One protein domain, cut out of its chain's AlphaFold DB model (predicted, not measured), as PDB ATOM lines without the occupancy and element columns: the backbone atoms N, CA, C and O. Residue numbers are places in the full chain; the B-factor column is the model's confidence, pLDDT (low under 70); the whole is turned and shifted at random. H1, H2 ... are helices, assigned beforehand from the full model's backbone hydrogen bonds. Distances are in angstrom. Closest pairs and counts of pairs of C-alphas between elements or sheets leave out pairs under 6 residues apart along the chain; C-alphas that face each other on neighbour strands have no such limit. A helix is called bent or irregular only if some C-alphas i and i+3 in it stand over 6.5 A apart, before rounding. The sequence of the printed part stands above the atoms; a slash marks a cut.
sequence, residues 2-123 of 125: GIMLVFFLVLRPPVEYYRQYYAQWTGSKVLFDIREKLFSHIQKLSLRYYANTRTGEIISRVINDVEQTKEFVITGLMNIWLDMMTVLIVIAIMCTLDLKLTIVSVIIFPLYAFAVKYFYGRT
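Overview. This is residues 2 to 123 of the 125 residues of the protein "ABC transmembrane type-1 domain-containing protein" of Bacillus safensis (UniProt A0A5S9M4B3). Three helices follow one another in an open zigzag: H1 runs the length of the domain, H3 runs back beside part of it, and H4 folds back again from the far end of H3, its later part swinging away. The short helix H2 sits in the turn between H1 and H3, while the opening stretch of H1, residues 2 to 19, and residues 107 to 123 at the other end of the printed part stand free. The printed part has 122 residues with four named helices, in the order H1, H2, H3, H4, and no named strand; the class is all helix. The whole is extended, with a radius of gyration of the C-alphas of 23.4 A, and flat, spanning 72 by 42 by 22 A.

Along the chain. H1, residues 2 to 43, begins with C-alpha 2 at (10.749, 55.247, 34.710). By its hydrogen bonds it was assigned as one helix, but it is bent, with C-alphas 10 and 13 6.5 A apart. Its arms are H1a, residues 2 to 10, 12.4 A long, and H1b, residues 13 to 43, 45.0 A long. H2, residues 47 to 52, measures 9.0 A. H3, residues 55 to 97, is the longest helix by residues, with 43, and measures 61.8 A from first to last C-alpha, beginning with C-alpha 55 at (-19.159, 5.121, 16.224). It is neither bent nor irregular, but only just: C-alphas 75 and 78 are 6.3 A apart. H4, residues 99 to 120, measures 32.2 A and ends with C-alpha 120 at (16.301, 15.855, 33.609). It too is neither bent nor irregular, but only just: C-alphas 107 and 110 are 6.2 A apart.

Arrangement. H1a and H1b stand at a shallow tilt of 22 degrees. H1b touches H3, which meets it with residues 55 to 74 alone; their closest C-alphas, those of Gly 27 and Lys 70, are 5.9 A apart. They run opposite ways at a shallow tilt of 27 degrees. H2 and H3 meet only through their link. H3 and H4 form a helical hairpin and only just touch, with 3 pairs of C-alphas within 8 A; the closest C-alphas are those of Met 94 and Thr 102, 5.8 A apart. They run opposite ways at a shallow tilt of 31 degrees. H1a is apart from H3, and H1b is apart from H4. Each O i to N i+4 pair is within hydrogen-bond range in H1a and H1b, against 1 of 2 in H2, 37 of 39 in H3 and 14 of 18 in H4.

Size, cuts and confidence. The two C-alphas farthest apart, those of Leu 47 and Lys 100, are 72.6 A from each other. The printed part has no cut, and its three links are tight. The mean pLDDT of the printed part is 86.5, and residues 121 to 123 are under 70.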
ATOM      1  N   GLY A   2      12.179  55.120  34.351       85.62
ATOM      2  CA  GLY A   2      10.749  55.247  34.710       85.62
ATOM      3  C   GLY A   2       9.758  55.178  33.535       85.62
ATOM      4  O   GLY A   2       8.816  54.399  33.582       85.62
ATOM      5  N   ILE A   3      10.016  55.905  32.441       85.88
ATOM      6  CA  ILE A   3       9.143  55.907  31.247       85.88
ATOM      7  C   ILE A   3       9.069  54.521  30.587       85.88
ATOM      8  O   ILE A   3       7.994  54.082  30.195       85.88
ATOM      9  N   MET A   4      10.193  53.800  30.515       83.56
ATOM     10  CA  MET A   4      10.247  52.447  29.951       83.56
ATOM     11  C   MET A   4       9.446  51.448  30.798       83.56
ATOM     12  O   MET A   4       8.746  50.606  30.247       83.56
ATOM     13  N   LEU A   5       9.514  51.566  32.129       85.75
ATOM     14  CA  LEU A   5       8.747  50.722  33.048       85.75
ATOM     15  C   LEU A   5       7.245  50.985  32.942       85.75
ATOM     16  O   LEU A   5       6.471  50.037  32.871       85.75
ATOM     17  N   VAL A   6       6.837  52.254  32.881       88.94
ATOM     18  CA  VAL A   6       5.426  52.630  32.710       88.94
ATOM     19  C   VAL A   6       4.902  52.133  31.363       88.94
ATOM     20  O   VAL A   6       3.835  51.529  31.308       88.94
ATOM     21  N   PHE A   7       5.678  52.303  30.291       88.50
ATOM     22  CA  PHE A   7       5.317  51.800  28.968       88.50
ATOM     23  C   PHE A   7       5.172  50.273  28.960       88.50
ATOM     24  O   PHE A   7       4.167  49.750  28.490       88.50
ATOM     25  N   PHE A   8       6.130  49.548  29.543       88.44
ATOM     26  CA  PHE A   8       6.069  48.091  29.655       88.44
ATOM     27  C   PHE A   8       4.865  47.621  30.484       88.44
ATOM     28  O   PHE A   8       4.173  46.684  30.092       88.44
ATOM     29  N   LEU A   9       4.578  48.289  31.603       89.06
ATOM     30  CA  LEU A   9       3.486  47.932  32.506       89.06
ATOM     31  C   LEU A   9       2.107  48.170  31.884       89.06
ATOM     32  O   LEU A   9       1.192  47.393  32.134       89.06
ATOM     33  N   VAL A  10       1.962  49.203  31.055       93.44
ATOM     34  CA  VAL A  10       0.701  49.502  30.364       93.44
ATOM     35  C   VAL A  10       0.529  48.646  29.110       93.44
ATOM     36  O   VAL A  10      -0.577  48.199  28.828       93.44
ATOM     37  N   LEU A  11       1.604  48.396  28.358       90.69
ATOM     38  CA  LEU A  11       1.521  47.751  27.046       90.69
ATOM     39  C   LEU A  11       1.541  46.218  27.123       90.69
ATOM     40  O   LEU A  11       0.878  45.557  26.327       90.69
ATOM     41  N   ARG A  12       2.264  45.633  28.086       87.75
ATOM     42  CA  ARG A  12       2.385  44.172  28.197       87.75
ATOM     43  C   ARG A  12       1.046  43.479  28.506       87.75
ATOM     44  O   ARG A  12       0.736  42.524  27.798       87.75
ATOM     45  N   PRO A  13       0.237  43.909  29.497       92.44
ATOM     46  CA  PRO A  13      -1.014  43.223  29.829       92.44
ATOM     47  C   PRO A  13      -2.034  43.139  28.680       92.44
ATOM     48  O   PRO A  13      -2.541  42.043  28.449       92.44
ATOM     49  N   PRO A  14      -2.339  44.215  27.923       93.94
ATOM     50  CA  PRO A  14      -3.286  44.119  26.818       93.94
ATOM     51  C   PRO A  14      -2.749  43.252  25.679       93.94
ATOM     52  O   PRO A  14      -3.502  42.450  25.138       93.94
ATOM     53  N   VAL A  15      -1.456  43.345  25.342       89.12
ATOM     54  CA  VAL A  15      -0.844  42.479  24.316       89.12
ATOM     55  C   VAL A  15      -0.956  41.007  24.712       89.12
ATOM     56  O   VAL A  15      -1.364  40.179  23.900       89.12
ATOM     57  N   GLU A  16      -0.657  40.688  25.971       86.38
ATOM     58  CA  GLU A  16      -0.777  39.335  26.509       86.38
ATOM     59  C   GLU A  16      -2.229  38.838  26.492       86.38
ATOM     60  O   GLU A  16      -2.494  37.708  26.083       86.38
ATOM     61  N   TYR A  17      -3.177  39.701  26.861       91.19
ATOM     62  CA  TYR A  17      -4.601  39.387  26.828       91.19
ATOM     63  C   TYR A  17      -5.083  39.065  25.410       91.19
ATOM     64  O   TYR A  17      -5.681  38.013  25.189       91.19
ATOM     65  N   TYR A  18      -4.793  39.928  24.432       91.69
ATOM     66  CA  TYR A  18      -5.188  39.686  23.043       91.69
ATOM     67  C   TYR A  18      -4.536  38.422  22.490       91.69
ATOM     68  O   TYR A  18      -5.202  37.640  21.814       91.69
ATOM     69  N   ARG A  19      -3.262  38.178  22.819       84.94
ATOM     70  CA  ARG A  19      -2.559  36.948  22.447       84.94
ATOM     71  C   ARG A  19      -3.299  35.710  22.952       84.94
ATOM     72  O   ARG A  19      -3.615  34.829  22.156       84.94
ATOM     73  N   GLN A  20      -3.607  35.658  24.248       85.44
ATOM     74  CA  GLN A  20      -4.326  34.527  24.845       85.44
ATOM     75  C   GLN A  20      -5.740  34.386  24.276       85.44
ATOM     76  O   GLN A  20      -6.177  33.276  23.977       85.44
ATOM     77  N   TYR A  21      -6.429  35.506  24.060       90.81
ATOM     78  CA  TYR A  21      -7.767  35.519  23.487       90.81
ATOM     79  C   TYR A  21      -7.792  34.933  22.070       90.81
ATOM     80  O   TYR A  21      -8.571  34.022  21.798       90.81
ATOM     81  N   TYR A  22      -6.923  35.406  21.169       88.06
ATOM     82  CA  TYR A  22      -6.870  34.899  19.795       88.06
ATOM     83  C   TYR A  22      -6.420  33.443  19.732       88.06
ATOM     84  O   TYR A  22      -6.956  32.680  18.926       88.06
ATOM     85  N   ALA A  23      -5.481  33.042  20.589       84.38
ATOM     86  CA  ALA A  23      -5.054  31.655  20.691       84.38
ATOM     87  C   ALA A  23      -6.224  30.743  21.088       84.38
ATOM     88  O   ALA A  23      -6.516  29.769  20.391       84.38
ATOM     89  N   GLN A  24      -6.956  31.111  22.143       86.19
ATOM     90  CA  GLN A  24      -8.118  30.359  22.606       86.19
ATOM     91  C   GLN A  24      -9.235  30.336  21.560       86.19
ATOM     92  O   GLN A  24      -9.780  29.274  21.262       86.19
ATOM     93  N   TRP A  25      -9.554  31.486  20.964       89.38
ATOM     94  CA  TRP A  25     -10.590  31.593  19.941       89.38
ATOM     95  C   TRP A  25     -10.279  30.721  18.722       89.38
ATOM     96  O   TRP A  25     -11.138  29.964  18.268       89.38
ATOM     97  N   THR A  26      -9.038  30.770  18.232       87.00
ATOM     98  CA  THR A  26      -8.587  29.953  17.097       87.00
ATOM     99  C   THR A  26      -8.694  28.469  17.429       87.00
ATOM    100  O   THR A  26      -9.252  27.701  16.646       87.00
ATOM    101  N   GLY A  27      -8.238  28.067  18.618       83.38
ATOM    102  CA  GLY A  27      -8.330  26.683  19.069       83.38
ATOM    103  C   GLY A  27      -9.769  26.174  19.171       83.38
ATOM    104  O   GLY A  27     -10.082  25.087  18.685       83.38
ATOM    105  N   SER A  28     -10.661  26.966  19.766       87.50
ATOM    106  CA  SER A  28     -12.081  26.626  19.877       87.50
ATOM    107  C   SER A  28     -12.770  26.541  18.516       87.50
ATOM    108  O   SER A  28     -13.592  25.648  18.310       87.50
ATOM    109  N   LYS A  29     -12.419  27.422  17.572       90.06
ATOM    110  CA  LYS A  29     -12.979  27.409  16.217       90.06
ATOM    111  C   LYS A  29     -12.573  26.157  15.438       90.06
ATOM    112  O   LYS A  29     -13.432  25.496  14.869       90.06
ATOM    113  N   VAL A  30     -11.294  25.778  15.483       86.50
ATOM    114  CA  VAL A  30     -10.801  24.541  14.847       86.50
ATOM    115  C   VAL A  30     -11.538  23.311  15.388       86.50
ATOM    116  O   VAL A  30     -11.968  22.451  14.621       86.50
ATOM    117  N   LEU A  31     -11.730  23.243  16.706       87.19
ATOM    118  CA  LEU A  31     -12.447  22.142  17.346       87.19
ATOM    119  C   LEU A  31     -13.924  22.088  16.927       87.19
ATOM    120  O   LEU A  31     -14.465  21.004  16.706       87.19
ATOM    121  N   PHE A  32     -14.573  23.249  16.810       90.94
ATOM    122  CA  PHE A  32     -15.949  23.355  16.335       90.94
ATOM    123  C   PHE A  32     -16.094  22.818  14.905       90.94
ATOM    124  O   PHE A  32     -16.910  21.924  14.676       90.94
ATOM    125  N   ASP A  33     -15.244  23.273  13.982       90.50
ATOM    126  CA  ASP A  33     -15.271  22.851  12.576       90.50
ATOM    127  C   ASP A  33     -15.057  21.334  12.433       90.50
ATOM    128  O   ASP A  33     -15.666  20.671  11.589       90.50
ATOM    129  N   ILE A  34     -14.189  20.753  13.268       88.81
ATOM    130  CA  ILE A  34     -13.941  19.308  13.270       88.81
ATOM    131  C   ILE A  34     -15.161  18.540  13.776       88.81
ATOM    132  O   ILE A  34     -15.550  17.549  13.154       88.81
ATOM    133  N   ARG A  35     -15.793  18.995  14.866       89.31
ATOM    134  CA  ARG A  35     -17.026  18.374  15.368       89.31
ATOM    135  C   ARG A  35     -18.111  18.403  14.296       89.31
ATOM    136  O   ARG A  35     -18.696  17.361  14.015       89.31
ATOM    137  N   GLU A  36     -18.330  19.544  13.649       92.50
ATOM    138  CA  GLU A  36     -19.322  19.687  12.578       92.50
ATOM    139  C   GLU A  36     -19.063  18.723  11.402       92.50
ATOM    140  O   GLU A  36     -19.966  18.000  10.956       92.50
ATOM    141  N   LYS A  37     -17.813  18.634  10.929       90.19
ATOM    142  CA  LYS A  37     -17.424  17.708   9.851       90.19
ATOM    143  C   LYS A  37     -17.591  16.243  10.247       90.19
ATOM    144  O   LYS A  37     -18.077  15.450   9.444       90.19
ATOM    145  N   LEU A  38     -17.232  15.874  11.475       87.62
ATOM    146  CA  LEU A  38     -17.407  14.507  11.969       87.62
ATOM    147  C   LEU A  38     -18.883  14.133  12.074       87.62
ATOM    148  O   LEU A  38     -19.275  13.081  11.576       87.62
ATOM    149  N   PHE A  39     -19.712  15.000  12.661       86.94
ATOM    150  CA  PHE A  39     -21.147  14.748  12.774       86.94
ATOM    151  C   PHE A  39     -21.802  14.595  11.401       86.94
ATOM    152  O   PHE A  39     -22.529  13.627  11.171       86.94
ATOM    153  N   SER A  40     -21.508  15.501  10.468       90.06
ATOM    154  CA  SER A  40     -22.066  15.440   9.112       90.06
ATOM    155  C   SER A  40     -21.577  14.228   8.313       90.06
ATOM    156  O   SER A  40     -22.351  13.655   7.544       90.06
ATOM    157  N   HIS A  41     -20.323  13.801   8.494       87.88
ATOM    158  CA  HIS A  41     -19.804  12.586   7.868       87.88
ATOM    159  C   HIS A  41     -20.507  11.340   8.413       87.88
ATOM    160  O   HIS A  41     -20.977  10.504   7.646       87.88
ATOM    161  N   ILE A  42     -20.649  11.258   9.736       84.56
ATOM    162  CA  ILE A  42     -21.265  10.127  10.429       84.56
ATOM    163  C   ILE A  42     -22.726   9.962  10.028       84.56
ATOM    164  O   ILE A  42     -23.135   8.863   9.663       84.56
ATOM    165  N   GLN A  43     -23.500  11.044   9.963       85.94
ATOM    166  CA  GLN A  43     -24.899  10.978   9.523       85.94
ATOM    167  C   GLN A  43     -25.088  10.384   8.113       85.94
ATOM    168  O   GLN A  43     -26.166   9.880   7.813       85.94
ATOM    169  N   LYS A  44     -24.057  10.402   7.257       88.31
ATOM    170  CA  LYS A  44     -24.098   9.849   5.891       88.31
ATOM    171  C   LYS A  44     -23.618   8.395   5.793       88.31
ATOM    172  O   LYS A  44     -23.671   7.816   4.709       88.31
ATOM    173  N   LEU A  45     -23.132   7.799   6.884       85.06
ATOM    174  CA  LEU A  45     -22.669   6.411   6.896       85.06
ATOM    175  C   LEU A  45     -23.830   5.410   6.873       85.06
ATOM    176  O   LEU A  45     -24.930   5.664   7.359       85.06
ATOM    177  N   SER A  46     -23.575   4.240   6.288       83.88
ATOM    178  CA  SER A  46     -24.583   3.191   6.126       83.88
ATOM    179  C   SER A  46     -24.865   2.449   7.436       83.88
ATOM    180  O   SER A  46     -23.984   2.289   8.281       83.88
ATOM    181  N   LEU A  47     -26.078   1.897   7.578       77.50
ATOM    182  CA  LEU A  47     -26.475   1.080   8.738       77.50
ATOM    183  C   LEU A  47     -25.508  -0.084   9.023       77.50
ATOM    184  O   LEU A  47     -25.294  -0.448  10.177       77.50
ATOM    185  N   ARG A  48     -24.891  -0.655   7.979       79.81
ATOM    186  CA  ARG A  48     -23.924  -1.756   8.112       79.81
ATOM    187  C   ARG A  48     -22.643  -1.327   8.833       79.81
ATOM    188  O   ARG A  48     -22.045  -2.144   9.524       79.81
ATOM    189  N   TYR A  49     -22.242  -0.063   8.700       77.12
ATOM    190  CA  TYR A  49     -21.110   0.495   9.439       77.12
ATOM    191  C   TYR A  49     -21.447   0.659  10.926       77.12
ATOM    192  O   TYR A  49     -20.671   0.256  11.786       77.12
ATOM    193  N   TYR A  50     -22.651   1.148  11.237       76.88
ATOM    194  CA  TYR A  50     -23.129   1.282  12.617       76.88
ATOM    195  C   TYR A  50     -23.279  -0.056  13.351       76.88
ATOM    196  O   TYR A  50     -23.045  -0.121  14.553       76.88
ATOM    197  N   ALA A  51     -23.631  -1.132  12.643       78.00
ATOM    198  CA  ALA A  51     -23.763  -2.463  13.235       78.00
ATOM    199  C   ALA A  51     -22.415  -3.100  13.625       78.00
ATOM    200  O   ALA A  51     -22.377  -3.959  14.500       78.00
ATOM    201  N   ASN A  52     -21.316  -2.683  12.987       75.69
ATOM    202  CA  ASN A  52     -19.992  -3.296  13.144       75.69
ATOM    203  C   ASN A  52     -18.972  -2.384  13.840       75.69
ATOM    204  O   ASN A  52     -17.805  -2.752  13.974       75.69
ATOM    205  N   THR A  53     -19.351  -1.168  14.240       73.56
ATOM    206  CA  THR A  53     -18.410  -0.173  14.768       73.56
ATOM    207  C   THR A  53     -19.044   0.664  15.874       73.56
ATOM    208  O   THR A  53     -20.161   1.159  15.746       73.56
ATOM    209  N   ARG A  54     -18.305   0.871  16.972       76.31
ATOM    210  CA  ARG A  54     -18.701   1.777  18.063       76.31
ATOM    211  C   ARG A  54     -18.453   3.229  17.654       76.31
ATOM    212  O   ARG A  54     -17.500   3.857  18.105       76.31
ATOM    213  N   THR A  55     -19.311   3.772  16.795       77.88
ATOM    214  CA  THR A  55     -19.159   5.121  16.224       77.88
ATOM    215  C   THR A  55     -18.946   6.208  17.287       77.88
ATOM    216  O   THR A  55     -18.114   7.090  17.098       77.88
ATOM    217  N   GLY A  56     -19.609   6.114  18.446       78.75
ATOM    218  CA  GLY A  56     -19.420   7.063  19.555       78.75
ATOM    219  C   GLY A  56     -18.017   7.044  20.176       78.75
ATOM    220  O   GLY A  56     -17.501   8.090  20.565       78.75
ATOM    221  N   GLU A  57     -17.364   5.881  20.216       84.56
ATOM    222  CA  GLU A  57     -15.991   5.751  20.715       84.56
ATOM    223  C   GLU A  57     -14.994   6.409  19.754       84.56
ATOM    224  O   GLU A  57     -14.085   7.111  20.193       84.56
ATOM    225  N   ILE A  58     -15.208   6.252  18.443       82.38
ATOM    226  CA  ILE A  58     -14.390   6.898  17.409       82.38
ATOM    227  C   ILE A  58     -14.521   8.420  17.500       82.38
ATOM    228  O   ILE A  58     -13.507   9.111  17.517       82.38
ATOM    229  N   ILE A  59     -15.746   8.946  17.619       83.19
ATOM    230  CA  ILE A  59     -15.977  10.389  17.786       83.19
ATOM    231  C   ILE A  59     -15.218  10.913  19.004       83.19
ATOM    232  O   ILE A  59     -14.501  11.905  18.901       83.19
ATOM    233  N   SER A  60     -15.363  10.242  20.149       87.75
ATOM    234  CA  SER A  60     -14.720  10.663  21.393       87.75
ATOM    235  C   SER A  60     -13.196  10.672  21.261       87.75
ATOM    236  O   SER A  60     -12.563  11.665  21.605       87.75
ATOM    237  N   ARG A  61     -12.600   9.615  20.691       87.75
ATOM    238  CA  ARG A  61     -11.151   9.551  20.441       87.75
ATOM    239  C   ARG A  61     -10.685  10.685  19.533       87.75
ATOM    240  O   ARG A  61      -9.798  11.425  19.928       87.75
ATOM    241  N   VAL A  62     -11.343  10.905  18.393       85.38
ATOM    242  CA  VAL A  62     -10.946  11.975  17.462       85.38
ATOM    243  C   VAL A  62     -11.076  13.359  18.104       85.38
ATOM    244  O   VAL A  62     -10.189  14.190  17.938       85.38
ATOM    245  N   ILE A  63     -12.148  13.623  18.860       87.25
ATOM    246  CA  ILE A  63     -12.298  14.897  19.581       87.25
ATOM    247  C   ILE A  63     -11.170  15.071  20.602       87.25
ATOM    248  O   ILE A  63     -10.571  16.142  20.648       87.25
ATOM    249  N   ASN A  64     -10.863  14.037  21.389       90.50
ATOM    250  CA  ASN A  64      -9.800  14.089  22.392       90.50
ATOM    251  C   ASN A  64      -8.415  14.274  21.756       90.50
ATOM    252  O   ASN A  64      -7.620  15.068  22.256       90.50
ATOM    253  N   ASP A  65      -8.133  13.595  20.646       89.06
ATOM    254  CA  ASP A  65      -6.864  13.719  19.921       89.06
ATOM    255  C   ASP A  65      -6.690  15.135  19.356       89.06
ATOM    256  O   ASP A  65      -5.608  15.725  19.412       89.06
ATOM    257  N   VAL A  66      -7.776  15.723  18.852       86.88
ATOM    258  CA  VAL A  66      -7.794  17.099  18.345       86.88
ATOM    259  C   VAL A  66      -7.637  18.112  19.475       86.88
ATOM    260  O   VAL A  66      -6.909  19.086  19.304       86.88
ATOM    261  N   GLU A  67      -8.275  17.895  20.625       87.94
ATOM    262  CA  GLU A  67      -8.130  18.744  21.813       87.94
ATOM    263  C   GLU A  67      -6.672  18.752  22.306       87.94
ATOM    264  O   GLU A  67      -6.105  19.825  22.516       87.94
ATOM    265  N   GLN A  68      -6.038  17.577  22.385       88.69
ATOM    266  CA  GLN A  68      -4.623  17.438  22.747       88.69
ATOM    267  C   GLN A  68      -3.699  18.085  21.710       88.69
ATOM    268  O   GLN A  68      -2.763  18.802  22.061       88.69
ATOM    269  N   THR A  69      -3.977  17.890  20.418       87.19
ATOM    270  CA  THR A  69      -3.199  18.512  19.336       87.19
ATOM    271  C   THR A  69      -3.319  20.036  19.376       87.19
ATOM    272  O   THR A  69      -2.323  20.744  19.236       87.19
ATOM    273  N   LYS A  70      -4.527  20.559  19.611       84.06
ATOM    274  CA  LYS A  70      -4.788  21.990  19.802       84.06
ATOM    275  C   LYS A  70      -3.968  22.532  20.968       84.06
ATOM    276  O   LYS A  70      -3.319  23.565  20.818       84.06
ATOM    277  N   GLU A  71      -3.996  21.849  22.109       84.88
ATOM    278  CA  GLU A  71      -3.224  22.247  23.283       84.88
ATOM    279  C   GLU A  71      -1.728  22.272  22.969       84.88
ATOM    280  O   GLU A  71      -1.099  23.302  23.174       84.88
ATOM    281  N   PHE A  72      -1.180  21.225  22.348       86.81
ATOM    282  CA  PHE A  72       0.223  21.179  21.926       86.81
ATOM    283  C   PHE A  72       0.618  22.331  20.985       86.81
ATOM    284  O   PHE A  72       1.684  22.930  21.140       86.81
ATOM    285  N   VAL A  73      -0.233  22.677  20.015       83.19
ATOM    286  CA  VAL A  73       0.037  23.774  19.073       83.19
ATOM    287  C   VAL A  73      -0.002  25.134  19.778       83.19
ATOM    288  O   VAL A  73       0.873  25.971  19.547       83.19
ATOM    289  N   ILE A  74      -0.990  25.363  20.645       80.19
ATOM    290  CA  ILE A  74      -1.169  26.641  21.345       80.19
ATOM    291  C   ILE A  74      -0.116  26.826  22.442       80.19
ATOM    292  O   ILE A  74       0.500  27.883  22.532       80.19
ATOM    293  N   THR A  75       0.089  25.829  23.297       79.38
ATOM    294  CA  THR A  75       0.964  25.966  24.466       79.38
ATOM    295  C   THR A  75       2.414  25.643  24.143       79.38
ATOM    296  O   THR A  75       3.307  26.304  24.668       79.38
ATOM    297  N   GLY A  76       2.663  24.667  23.271       80.31
ATOM    298  CA  GLY A  76       4.004  24.288  22.847       80.31
ATOM    299  C   GLY A  76       4.482  25.161  21.697       80.31
ATOM    300  O   GLY A  76       5.316  26.047  21.875       80.31
ATOM    301  N   LEU A  77       3.945  24.917  20.502       81.56
ATOM    302  CA  LEU A  77       4.520  25.451  19.265       81.56
ATOM    303  C   LEU A  77       4.487  26.985  19.190       81.56
ATOM    304  O   LEU A  77       5.496  27.606  18.856       81.56
ATOM    305  N   MET A  78       3.352  27.605  19.520       81.62
ATOM    306  CA  MET A  78       3.202  29.060  19.449       81.62
ATOM    307  C   MET A  78       4.110  29.785  20.456       81.62
ATOM    308  O   MET A  78       4.721  30.795  20.104       81.62
ATOM    309  N   ASN A  79       4.242  29.268  21.682       84.69
ATOM    310  CA  ASN A  79       5.131  29.864  22.681       84.69
ATOM    311  C   ASN A  79       6.604  29.688  22.299       84.69
ATOM    312  O   ASN A  79       7.337  30.669  22.316       84.69
ATOM    313  N   ILE A  80       7.014  28.495  21.850       87.94
ATOM    314  CA  ILE A  80       8.391  28.245  21.390       87.94
ATOM    315  C   ILE A  80       8.778  29.216  20.270       87.94
ATOM    316  O   ILE A  80       9.867  29.788  20.295       87.94
ATOM    317  N   TRP A  81       7.885  29.435  19.300       85.88
ATOM    318  CA  TRP A  81       8.128  30.375  18.206       85.88
ATOM    319  C   TRP A  81       8.355  31.809  18.708       85.88
ATOM    320  O   TRP A  81       9.299  32.481  18.287       85.88
ATOM    321  N   LEU A  82       7.509  32.279  19.628       86.19
ATOM    322  CA  LEU A  82       7.617  33.620  20.204       86.19
ATOM    323  C   LEU A  82       8.854  33.780  21.093       86.19
ATOM    324  O   LEU A  82       9.519  34.816  21.035       86.19
ATOM    325  N   ASP A  83       9.190  32.764  21.880       89.69
ATOM    326  CA  ASP A  83      10.377  32.761  22.730       89.69
ATOM    327  C   ASP A  83      11.646  32.789  21.873       89.69
ATOM    328  O   ASP A  83      12.543  33.591  22.130       89.69
ATOM    329  N   MET A  84      11.695  32.009  20.786       91.19
ATOM    330  CA  MET A  84      12.788  32.073  19.812       91.19
ATOM    331  C   MET A  84      12.940  33.470  19.202       91.19
ATOM    332  O   MET A  84      14.052  33.995  19.149       91.19
ATOM    333  N   MET A  85      11.840  34.093  18.766       91.38
ATOM    334  CA  MET A  85      11.862  35.469  18.250       91.38
ATOM    335  C   MET A  85      12.369  36.459  19.302       91.38
ATOM    336  O   MET A  85      13.199  37.315  18.998       91.38
ATOM    337  N   THR A  86      11.919  36.319  20.548       90.81
ATOM    338  CA  THR A  86      12.342  37.176  21.660       90.81
ATOM    339  C   THR A  86      13.838  37.035  21.921       90.81
ATOM    340  O   THR A  86      14.538  38.042  22.004       90.81
ATOM    341  N   VAL A  87      14.353  35.803  21.985       91.50
ATOM    342  CA  VAL A  87      15.787  35.530  22.158       91.50
ATOM    343  C   VAL A  87      16.601  36.154  21.026       91.50
ATOM    344  O   VAL A  87      17.596  36.825  21.294       91.50
ATOM    345  N   LEU A  88      16.166  36.002  19.772       93.88
ATOM    346  CA  LEU A  88      16.851  36.595  18.622       93.88
ATOM    347  C   LEU A  88      16.879  38.126  18.689       93.88
ATOM    348  O   LEU A  88      17.934  38.721  18.480       93.88
ATOM    349  N   ILE A  89      15.752  38.764  19.020       93.44
ATOM    350  CA  ILE A  89      15.665  40.224  19.163       93.44
ATOM    351  C   ILE A  89      16.577  40.707  20.294       93.44
ATOM    352  O   ILE A  89      17.323  41.667  20.111       93.44
ATOM    353  N   VAL A  90      16.556  40.037  21.449       91.25
ATOM    354  CA  VAL A  90      17.397  40.401  22.596       91.25
ATOM    355  C   VAL A  90      18.876  40.272  22.244       91.25
ATOM    356  O   VAL A  90      19.624  41.214  22.480       91.25
ATOM    357  N   ILE A  91      19.303  39.165  21.627       91.88
ATOM    358  CA  ILE A  91      20.699  38.986  21.199       91.88
ATOM    359  C   ILE A  91      21.093  40.058  20.177       91.88
ATOM    360  O   ILE A  91      22.174  40.631  20.291       91.88
ATOM    361  N   ALA A  92      20.223  40.374  19.213       93.12
ATOM    362  CA  ALA A  92      20.483  41.423  18.231       93.12
ATOM    363  C   ALA A  92      20.686  42.795  18.899       93.12
ATOM    364  O   ALA A  92      21.642  43.493  18.570       93.12
ATOM    365  N   ILE A  93      19.843  43.154  19.875       92.69
ATOM    366  CA  ILE A  93      19.983  44.391  20.660       92.69
ATOM    367  C   ILE A  93      21.257  44.365  21.513       92.69
ATOM    368  O   ILE A  93      21.966  45.360  21.603       92.69
ATOM    369  N   MET A  94      21.585  43.238  22.145       92.19
ATOM    370  CA  MET A  94      22.800  43.136  22.954       92.19
ATOM    371  C   MET A  94      24.061  43.296  22.092       92.19
ATOM    372  O   MET A  94      24.974  44.026  22.479       92.19
ATOM    373  N   CYS A  95      24.077  42.713  20.889       92.06
ATOM    374  CA  CYS A  95      25.173  42.865  19.933       92.06
ATOM    375  C   CYS A  95      25.391  44.318  19.484       92.06
ATOM    376  O   CYS A  95      26.536  44.684  19.222       92.06
ATOM    377  N   THR A  96      24.338  45.142  19.391       93.00
ATOM    378  CA  THR A  96      24.491  46.570  19.048       93.00
ATOM    379  C   THR A  96      24.994  47.414  20.218       93.00
ATOM    380  O   THR A  96      25.575  48.472  19.981       93.00
ATOM    381  N   LEU A  97      24.804  46.959  21.461       91.62
ATOM    382  CA  LEU A  97      25.297  47.632  22.664       91.62
ATOM    383  C   LEU A  97      26.758  47.282  22.961       91.62
ATOM    384  O   LEU A  97      27.595  48.174  23.060       91.62
ATOM    385  N   ASP A  98      27.064  45.992  23.114       92.12
ATOM    386  CA  ASP A  98      28.421  45.500  23.355       92.12
ATOM    387  C   ASP A  98      28.553  44.038  22.906       92.12
ATOM    388  O   ASP A  98      28.006  43.105  23.508       92.12
ATOM    389  N   LEU A  99      29.324  43.825  21.842       91.12
ATOM    390  CA  LEU A  99      29.521  42.500  21.261       91.12
ATOM    391  C   LEU A  99      30.268  41.545  22.213       91.12
ATOM    392  O   LEU A  99      29.985  40.346  22.242       91.12
ATOM    393  N   LYS A 100      31.215  42.055  23.010       91.50
ATOM    394  CA  LYS A 100      32.080  41.241  23.875       91.50
ATOM    395  C   LYS A 100      31.296  40.699  25.066       91.50
ATOM    396  O   LYS A 100      31.384  39.506  25.359       91.50
ATOM    397  N   LEU A 101      30.497  41.543  25.715       87.81
ATOM    398  CA  LEU A 101      29.600  41.140  26.800       87.81
ATOM    399  C   LEU A 101      28.509  40.180  26.307       87.81
ATOM    400  O   LEU A 101      28.161  39.225  27.009       87.81
ATOM    401  N   THR A 102      28.012  40.379  25.083       91.69
ATOM    402  CA  THR A 102      27.009  39.491  24.478       91.69
ATOM    403  C   THR A 102      27.546  38.076  24.290       91.69
ATOM    404  O   THR A 102      26.904  37.123  24.724       91.69
ATOM    405  N   ILE A 103      28.749  37.921  23.725       90.06
ATOM    406  CA  ILE A 103      29.377  36.604  23.519       90.06
ATOM    407  C   ILE A 103      29.578  35.874  24.852       90.06
ATOM    408  O   ILE A 103      29.244  34.692  24.962       90.06
ATOM    409  N   VAL A 104      30.068  36.578  25.879       91.00
ATOM    410  CA  VAL A 104      30.225  36.011  27.231       91.00
ATOM    411  C   VAL A 104      28.883  35.515  27.780       91.00
ATOM    412  O   VAL A 104      28.816  34.416  28.325       91.00
ATOM    413  N   SER A 105      27.805  36.277  27.585       88.38
ATOM    414  CA  SER A 105      26.462  35.900  28.046       88.38
ATOM    415  C   SER A 105      25.900  34.696  27.282       88.38
ATOM    416  O   SER A 105      25.340  33.781  27.883       88.38
ATOM    417  N   VAL A 106      26.078  34.655  25.959       89.81
ATOM    418  CA  VAL A 106      25.562  33.577  25.099       89.81
ATOM    419  C   VAL A 106      26.243  32.240  25.403       89.81
ATOM    420  O   VAL A 106      25.578  31.209  25.376       89.81
ATOM    421  N   ILE A 107      27.528  32.234  25.768       90.38
ATOM    422  CA  ILE A 107      28.275  31.015  26.140       90.38
ATOM    423  C   ILE A 107      27.695  30.312  27.380       90.38
ATOM    424  O   ILE A 107      27.849  29.099  27.531       90.38
ATOM    425  N   ILE A 108      26.980  31.028  28.251       88.31
ATOM    426  CA  ILE A 108      26.353  30.436  29.442       88.31
ATOM    427  C   ILE A 108      25.146  29.558  29.061       88.31
ATOM    428  O   ILE A 108      24.893  28.544  29.712       88.31
ATOM    429  N   PHE A 109      24.432  29.881  27.978       87.06
ATOM    430  CA  PHE A 109      23.260  29.122  27.523       87.06
ATOM    431  C   PHE A 109      23.538  27.642  27.201       87.06
ATOM    432  O   PHE A 109      22.799  26.795  27.707       87.06
ATOM    433  N   PRO A 110      24.563  27.264  26.410       86.69
ATOM    434  CA  PRO A 110      24.859  25.856  26.147       86.69
ATOM    435  C   PRO A 110      25.287  25.095  27.410       86.69
ATOM    436  O   PRO A 110      24.940  23.923  27.550       86.69
ATOM    437  N   LEU A 111      25.972  25.747  28.358       88.62
ATOM    438  CA  LEU A 111      26.311  25.140  29.649       88.62
ATOM    439  C   LEU A 111      25.048  24.852  30.476       88.62
ATOM    440  O   LEU A 111      24.897  23.760  31.024       88.62
ATOM    441  N   TYR A 112      24.113  25.803  30.508       87.12
ATOM    442  CA  TYR A 112      22.807  25.624  31.138       87.12
ATOM    443  C   TYR A 112      22.007  24.495  30.475       87.12
ATOM    444  O   TYR A 112      21.511  23.605  31.164       87.12
ATOM    445  N   ALA A 113      21.945  24.461  29.140       87.62
ATOM    446  CA  ALA A 113      21.263  23.403  28.397       87.62
ATOM    447  C   ALA A 113      21.867  22.015  28.677       87.62
ATOM    448  O   ALA A 113      21.135  21.037  28.839       87.62
ATOM    449  N   PHE A 114      23.196  21.925  28.785       89.25
ATOM    450  CA  PHE A 114      23.883  20.691  29.159       89.25
ATOM    451  C   PHE A 114      23.525  20.245  30.583       89.25
ATOM    452  O   PHE A 114      23.193  19.077  30.790       89.25
ATOM    453  N   ALA A 115      23.525  21.171  31.547       87.19
ATOM    454  CA  ALA A 115      23.134  20.885  32.925       87.19
ATOM    455  C   ALA A 115      21.676  20.400  33.010       87.19
ATOM    456  O   ALA A 115      21.408  19.369  33.625       87.19
ATOM    457  N   VAL A 116      20.749  21.081  32.328       87.69
ATOM    458  CA  VAL A 116      19.336  20.676  32.260       87.69
ATOM    459  C   VAL A 116      19.205  19.273  31.674       87.69
ATOM    460  O   VAL A 116      18.555  18.427  32.281       87.69
ATOM    461  N   LYS A 117      19.871  18.982  30.549       86.06
ATOM    462  CA  LYS A 117      19.849  17.646  29.931       86.06
ATOM    463  C   LYS A 117      20.378  16.564  30.878       86.06
ATOM    464  O   LYS A 117      19.792  15.486  30.953       86.06
ATOM    465  N   TYR A 118      21.459  16.846  31.604       85.50
ATOM    466  CA  TYR A 118      22.063  15.909  32.552       85.50
ATOM    467  C   TYR A 118      21.149  15.613  33.754       85.50
ATOM    468  O   TYR A 118      21.001  14.454  34.141       85.50
ATOM    469  N   PHE A 119      20.503  16.636  34.325       81.88
ATOM    470  CA  PHE A 119      19.616  16.481  35.485       81.88
ATOM    471  C   PHE A 119      18.238  15.905  35.123       81.88
ATOM    472  O   PHE A 119      17.772  14.977  35.788       81.88
ATOM    473  N   TYR A 120      17.598  16.386  34.051       77.50
ATOM    474  CA  TYR A 120      16.301  15.855  33.609       77.50
ATOM    475  C   TYR A 120      16.413  14.414  33.099       77.50
ATOM    476  O   TYR A 120      15.527  13.605  33.370       77.50
ATOM    477  N   GLY A 121      17.526  14.054  32.450       69.12
ATOM    478  CA  GLY A 121      17.781  12.682  32.002       69.12
ATOM    479  C   GLY A 121      17.847  11.646  33.132       69.12
ATOM    480  O   GLY A 121      17.633  10.472  32.867       69.12
ATOM    481  N   ARG A 122      18.096  12.064  34.385       63.72
ATOM    482  CA  ARG A 122      18.109  11.178  35.568       63.72
ATOM    483  C   ARG A 122      16.766  11.062  36.291       63.72
ATOM    484  O   ARG A 122      16.646  10.212  37.161       63.72
ATOM    485  N   THR A 123      15.794  11.922  35.982       59.50
ATOM    486  CA  THR A 123      14.469  11.917  36.640       59.50
ATOM    487  C   THR A 123      13.401  11.243  35.766       59.50
ATOM    488  O   THR A 123      12.342  10.876  36.260       59.50
TER     489      THR A 123